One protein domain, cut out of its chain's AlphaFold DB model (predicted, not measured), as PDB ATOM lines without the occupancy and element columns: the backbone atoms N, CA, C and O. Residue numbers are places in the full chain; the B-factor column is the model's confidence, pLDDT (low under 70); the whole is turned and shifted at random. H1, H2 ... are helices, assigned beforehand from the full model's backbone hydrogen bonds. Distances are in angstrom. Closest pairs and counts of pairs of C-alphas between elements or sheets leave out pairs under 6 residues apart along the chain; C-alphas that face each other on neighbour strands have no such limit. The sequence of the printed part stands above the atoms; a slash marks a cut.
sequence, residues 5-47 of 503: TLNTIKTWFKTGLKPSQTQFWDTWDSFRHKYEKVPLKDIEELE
ATOM      1  N   THR A   5     -22.669 -24.902  34.508       87.12
ATOM      2  CA  THR A   5     -23.108 -23.502  34.574       87.12
ATOM      3  C   THR A   5     -24.544 -23.399  35.095       87.12
ATOM      4  O   THR A   5     -25.381 -24.269  34.835       87.12
ATOM      5  N   LEU A   6     -24.870 -22.284  35.758       88.19
ATOM      6  CA  LEU A   6     -26.229 -22.012  36.236       88.19
ATOM      7  C   LEU A   6     -27.275 -22.117  35.112       88.19
ATOM      8  O   LEU A   6     -28.392 -22.582  35.334       88.19
ATOM      9  N   ASN A   7     -26.917 -21.703  33.893       90.19
ATOM     10  CA  ASN A   7     -27.807 -21.777  32.739       90.19
ATOM     11  C   ASN A   7     -28.046 -23.223  32.288       90.19
ATOM     12  O   ASN A   7     -29.188 -23.566  31.990       90.19
ATOM     13  N   THR A   8     -27.018 -24.079  32.307       89.00
ATOM     14  CA  THR A   8     -27.150 -25.521  32.033       89.00
ATOM     15  C   THR A   8     -28.080 -26.185  33.048       89.00
ATOM     16  O   THR A   8     -29.055 -26.827  32.656       89.00
ATOM     17  N   ILE A   9     -27.852 -25.942  34.343       88.88
ATOM     18  CA  ILE A   9     -28.662 -26.481  35.447       88.88
ATOM     19  C   ILE A   9     -30.140 -26.118  35.284       88.88
ATOM     20  O   ILE A   9     -31.013 -26.978  35.387       88.88
ATOM     21  N   LYS A  10     -30.442 -24.856  34.950       90.81
ATOM     22  CA  LYS A  10     -31.825 -24.392  34.743       90.81
ATOM     23  C   LYS A  10     -32.572 -25.171  33.657       90.81
ATOM     24  O   LYS A  10     -33.795 -25.267  33.724       90.81
ATOM     25  N   THR A  11     -31.883 -25.733  32.660       89.75
ATOM     26  CA  THR A  11     -32.551 -26.525  31.611       89.75
ATOM     27  C   THR A  11     -33.047 -27.886  32.098       89.75
ATOM     28  O   THR A  11     -34.021 -28.395  31.546       89.75
ATOM     29  N   TRP A  12     -32.438 -28.441  33.149       91.00
ATOM     30  CA  TRP A  12     -32.770 -29.758  33.699       91.00
ATOM     31  C   TRP A  12     -34.015 -29.758  34.588       91.00
ATOM     32  O   TRP A  12     -34.648 -30.797  34.758       91.00
ATOM     33  N   PHE A  13     -34.400 -28.593  35.111       89.38
ATOM     34  CA  PHE A  13     -35.543 -28.415  36.014       89.38
ATOM     35  C   PHE A  13     -36.710 -27.659  35.355       89.38
ATOM     36  O   PHE A  13     -37.408 -26.881  36.004       89.38
ATOM     37  N   LYS A  14     -36.938 -27.865  34.052       89.44
ATOM     38  CA  LYS A  14     -38.135 -27.344  33.370       89.44
ATOM     39  C   LYS A  14     -39.350 -28.231  33.650       89.44
ATOM     40  O   LYS A  14     -39.226 -29.447  33.769       89.44
ATOM     41  N   THR A  15     -40.533 -27.625  33.714       86.38
ATOM     42  CA  THR A  15     -41.795 -28.330  33.981       86.38
ATOM     43  C   THR A  15     -41.992 -29.516  33.034       86.38
ATOM     44  O   THR A  15     -41.892 -29.368  31.819       86.38
ATOM     45  N   GLY A  16     -42.274 -30.693  33.596       83.44
ATOM     46  CA  GLY A  16     -42.475 -31.938  32.846       83.44
ATOM     47  C   GLY A  16     -41.199 -32.741  32.558       83.44
ATOM     48  O   GLY A  16     -41.310 -33.894  32.150       83.44
ATOM     49  N   LEU A  17     -40.005 -32.190  32.813       83.69
ATOM     50  CA  LEU A  17     -38.735 -32.918  32.747       83.69
ATOM     51  C   LEU A  17     -38.271 -33.313  34.154       83.69
ATOM     52  O   LEU A  17     -38.362 -32.526  35.095       83.69
ATOM     53  N   LYS A  18     -37.764 -34.544  34.295       87.00
ATOM     54  CA  LYS A  18     -37.135 -35.023  35.531       87.00
ATOM     55  C   LYS A  18     -35.630 -35.164  35.289       87.00
ATOM     56  O   LYS A  18     -35.264 -35.952  34.414       87.00
ATOM     57  N   PRO A  19     -34.769 -34.444  36.033       87.12
ATOM     58  CA  PRO A  19     -33.330 -34.586  35.879       87.12
ATOM     59  C   PRO A  19     -32.897 -36.014  36.216       87.12
ATOM     60  O   PRO A  19     -33.479 -36.671  37.087       87.12
ATOM     61  N   SER A  20     -31.855 -36.490  35.537       88.62
ATOM     62  CA  SER A  20     -31.167 -37.707  35.959       88.62
ATOM     63  C   SER A  20     -30.499 -37.493  37.325       88.62
ATOM     64  O   SER A  20     -30.288 -36.362  37.763       88.62
ATOM     65  N   GLN A  21     -30.140 -38.580  38.011       89.12
ATOM     66  CA  GLN A  21     -29.446 -38.500  39.301       89.12
ATOM     67  C   GLN A  21     -28.159 -37.667  39.213       89.12
ATOM     68  O   GLN A  21     -27.932 -36.806  40.058       89.12
ATOM     69  N   THR A  22     -27.364 -37.871  38.162       88.00
ATOM     70  CA  THR A  22     -26.140 -37.098  37.922       88.00
ATOM     71  C   THR A  22     -26.445 -35.616  37.733       88.00
ATOM     72  O   THR A  22     -25.823 -34.786  38.378       88.00
ATOM     73  N   GLN A  23     -27.462 -35.271  36.935       89.38
ATOM     74  CA  GLN A  23     -27.874 -33.873  36.741       89.38
ATOM     75  C   GLN A  23     -28.331 -33.217  38.053       89.38
ATOM     76  O   GLN A  23     -28.080 -32.035  38.295       89.38
ATOM     77  N   PHE A  24     -28.998 -33.978  38.922       89.94
ATOM     78  CA  PHE A  24     -29.417 -33.483  40.228       89.94
ATOM     79  C   PHE A  24     -28.229 -33.233  41.170       89.94
ATOM     80  O   PHE A  24     -28.201 -32.204  41.841       89.94
ATOM     81  N   TRP A  25     -27.238 -34.126  41.215       89.50
ATOM     82  CA  TRP A  25     -26.033 -33.939  42.036       89.50
ATOM     83  C   TRP A  25     -25.148 -32.806  41.525       89.50
ATOM     84  O   TRP A  25     -24.829 -31.903  42.294       89.50
ATOM     85  N   ASP A  26     -24.893 -32.766  40.216       89.69
ATOM     86  CA  ASP A  26     -24.136 -31.693  39.565       89.69
ATOM     87  C   ASP A  26     -24.730 -30.309  39.858       89.69
ATOM     88  O   ASP A  26     -24.011 -29.312  39.881       89.69
ATOM     89  N   THR A  27     -26.044 -30.228  40.085       88.44
ATOM     90  CA  THR A  27     -26.706 -28.982  40.474       88.44
ATOM     91  C   THR A  27     -26.214 -28.497  41.826       88.44
ATOM     92  O   THR A  27     -25.760 -27.361  41.922       88.44
ATOM     93  N   TRP A  28     -26.279 -29.343  42.856       87.06
ATOM     94  CA  TRP A  28     -25.856 -28.968  44.204       87.06
ATOM     95  C   TRP A  28     -24.347 -28.764  44.293       87.06
ATOM     96  O   TRP A  28     -23.925 -27.779  44.886       87.06
ATOM     97  N   ASP A  29     -23.558 -29.593  43.609       87.31
ATOM     98  CA  ASP A  29     -22.095 -29.472  43.573       87.31
ATOM     99  C   ASP A  29     -21.610 -28.236  42.792       87.31
ATOM    100  O   ASP A  29     -20.461 -27.802  42.923       87.31
ATOM    101  N   SER A  30     -22.471 -27.636  41.962       87.12
ATOM    102  CA  SER A  30     -22.148 -26.394  41.251       87.12
ATOM    103  C   SER A  30     -22.377 -25.129  42.077       87.12
ATOM    104  O   SER A  30     -21.868 -24.071  41.702       87.12
ATOM    105  N   PHE A  31     -23.094 -25.220  43.200       85.62
ATOM    106  CA  PHE A  31     -23.220 -24.132  44.167       85.62
ATOM    107  C   PHE A  31     -22.303 -24.386  45.361       85.62
ATOM    108  O   PHE A  31     -22.199 -25.501  45.855       85.62
ATOM    109  N   ARG A  32     -21.663 -23.333  45.876       84.62
ATOM    110  CA  ARG A  32     -20.930 -23.436  47.143       84.62
ATOM    111  C   ARG A  32     -21.875 -23.361  48.330       84.62
ATOM    112  O   ARG A  32     -22.786 -22.530  48.352       84.62
ATOM    113  N   HIS A  33     -21.630 -24.188  49.340       84.38
ATOM    114  CA  HIS A  33     -22.420 -24.164  50.566       84.38
ATOM    115  C   HIS A  33     -21.968 -23.014  51.485       84.38
ATOM    116  O   HIS A  33     -20.799 -22.641  51.509       84.38
ATOM    117  N   LYS A  34     -22.871 -22.449  52.303       83.81
ATOM    118  CA  LYS A  34     -22.587 -21.260  53.147       83.81
ATOM    119  C   LYS A  34     -21.412 -21.439  54.122       83.81
ATOM    120  O   LYS A  34     -20.778 -20.461  54.507       83.81
ATOM    121  N   TYR A  35     -21.158 -22.672  54.552       83.56
ATOM    122  CA  TYR A  35     -20.085 -22.999  55.496       83.56
ATOM    123  C   TYR A  35     -18.757 -23.360  54.815       83.56
ATOM    124  O   TYR A  35     -17.774 -23.638  55.500       83.56
ATOM    125  N   GLU A  36     -18.701 -23.333  53.484       86.38
ATOM    126  CA  GLU A  36     -17.461 -23.512  52.736       86.38
ATOM    127  C   GLU A  36     -16.749 -22.169  52.570       86.38
ATOM    128  O   GLU A  36     -17.348 -21.157  52.196       86.38
ATOM    129  N   LYS A  37     -15.445 -22.146  52.855       85.75
ATOM    130  CA  LYS A  37     -14.626 -20.943  52.673       85.75
ATOM    131  C   LYS A  37     -14.429 -20.661  51.185       85.75
ATOM    132  O   LYS A  37     -14.227 -21.584  50.401       85.75
ATOM    133  N   VAL A  38     -14.410 -19.380  50.821       85.38
ATOM    134  CA  VAL A  38     -14.032 -18.926  49.476       85.38
ATOM    135  C   VAL A  38     -12.502 -18.952  49.347       85.38
ATOM    136  O   VAL A  38     -11.830 -18.262  50.115       85.38
ATOM    137  N   PRO A  39     -11.925 -19.736  48.419       84.19
ATOM    138  CA  PRO A  39     -10.495 -19.694  48.127       84.19
ATOM    139  C   PRO A  39     -10.086 -18.345  47.523       84.19
ATOM    140  O   PRO A  39     -10.779 -17.830  46.652       84.19
ATOM    141  N   LEU A  40      -8.928 -17.809  47.922       81.94
ATOM    142  CA  LEU A  40      -8.393 -16.530  47.417       81.94
ATOM    143  C   LEU A  40      -8.292 -16.482  45.884       81.94
ATOM    144  O   LEU A  40      -8.608 -15.464  45.284       81.94
ATOM    145  N   LYS A  41      -7.925 -17.604  45.254       83.31
ATOM    146  CA  LYS A  41      -7.829 -17.745  43.790       83.31
ATOM    147  C   LYS A  41      -9.154 -17.549  43.037       83.31
ATOM    148  O   LYS A  41      -9.133 -17.406  41.823       83.31
ATOM    149  N   ASP A  42     -10.283 -17.605  43.741       84.06
ATOM    150  CA  ASP A  42     -11.619 -17.465  43.159       84.06
ATOM    151  C   ASP A  42     -12.152 -16.023  43.306       84.06
ATOM    152  O   ASP A  42     -13.299 -15.759  42.949       84.06
ATOM    153  N   ILE A  43     -11.355 -15.106  43.874       87.56
ATOM    154  CA  ILE A  43     -11.684 -13.684  44.021       87.56
ATOM    155  C   ILE A  43     -10.992 -12.921  42.890       87.56
ATOM    156  O   ILE A  43      -9.769 -12.784  42.884       87.56
ATOM    157  N   GLU A  44     -11.775 -12.429  41.932       87.88
ATOM    158  CA  GLU A  44     -11.269 -11.591  40.841       87.88
ATOM    159  C   GLU A  44     -10.706 -10.260  41.383       87.88
ATOM    160  O   GLU A  44     -11.176  -9.736  42.391       87.88
ATOM    161  N   GLU A  45      -9.665  -9.739  40.725       90.31
ATOM    162  CA  GLU A  45      -8.984  -8.456  41.013       90.31
ATOM    163  C   GLU A  45      -8.272  -8.317  42.374       90.31
ATOM    164  O   GLU A  45      -7.673  -7.275  42.654       90.31
ATOM    165  N   LEU A  46      -8.252  -9.361  43.211       89.62
ATOM    166  CA  LEU A  46      -7.630  -9.286  44.537       89.62
ATOM    167  C   LEU A  46      -6.133  -8.936  44.482       89.62
ATOM    168  O   LEU A  46      -5.656  -8.110  45.260       89.62
ATOM    169  N   GLU A  47      -5.394  -9.552  43.559       88.31
ATOM    170  CA  GLU A  47      -3.958  -9.313  43.386       88.31
ATOM    171  C   GLU A  47      -3.675  -7.876  42.925       88.31
ATOM    172  O   GLU A  47      -2.814  -7.200  43.487       88.31
TER     173      GLU A  47
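Overview. This is residues 5 to 47 of the 503 residues of an uncharacterized protein of Flavobacterium sp. GV029 (UniProt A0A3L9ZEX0). There is little regular structure: a short helical hairpin of H2 and H1 makes a small head, and from the end of H2 a long tail runs away from it, with residues 32 to 47 sticking out free. The printed part has 43 residues, and the named helices, H1 then H2 along the chain, hold 16 of them; the class is all helix. The whole is only just extended, close to loose, with a radius of gyration of the C-alphas of 14.1 A and spans of 45 by 20 by 14 A.

Along the chain. H2, the longest helix, covers residues 21 to 29 and measures 12.4 A, ending at C-alpha 29 at (-22.095, -29.472, 43.573). H1 covers residues 6 to 12, begins at C-alpha 6 at (-26.229, -22.012, 36.236) and measures 10.5 A.

Arrangement. H2 and H1 form a helical hairpin with a short link of 8 residues. They only just touch, with 3 pairs of C-alphas within 8 A; the closest C-alphas, of Thr 27 and Ile 9, are 5.9 A apart. They run opposite ways at a shallow tilt of 24 degrees. Of the O i to N i+4 pairs, 4 of 5 in H2 and 1 of 3 in H1 are within hydrogen-bond range; in H1, 3 of 4 O i to N i+3 pairs are.

Size, cuts and confidence. The C-alphas farthest apart, of Gly 16 and Glu 47, are 45.9 A apart. The printed part has no cut. Residues 30 to 47 hold no named element. The mean pLDDT of the printed part is 87.3, and no printed residue is under 70.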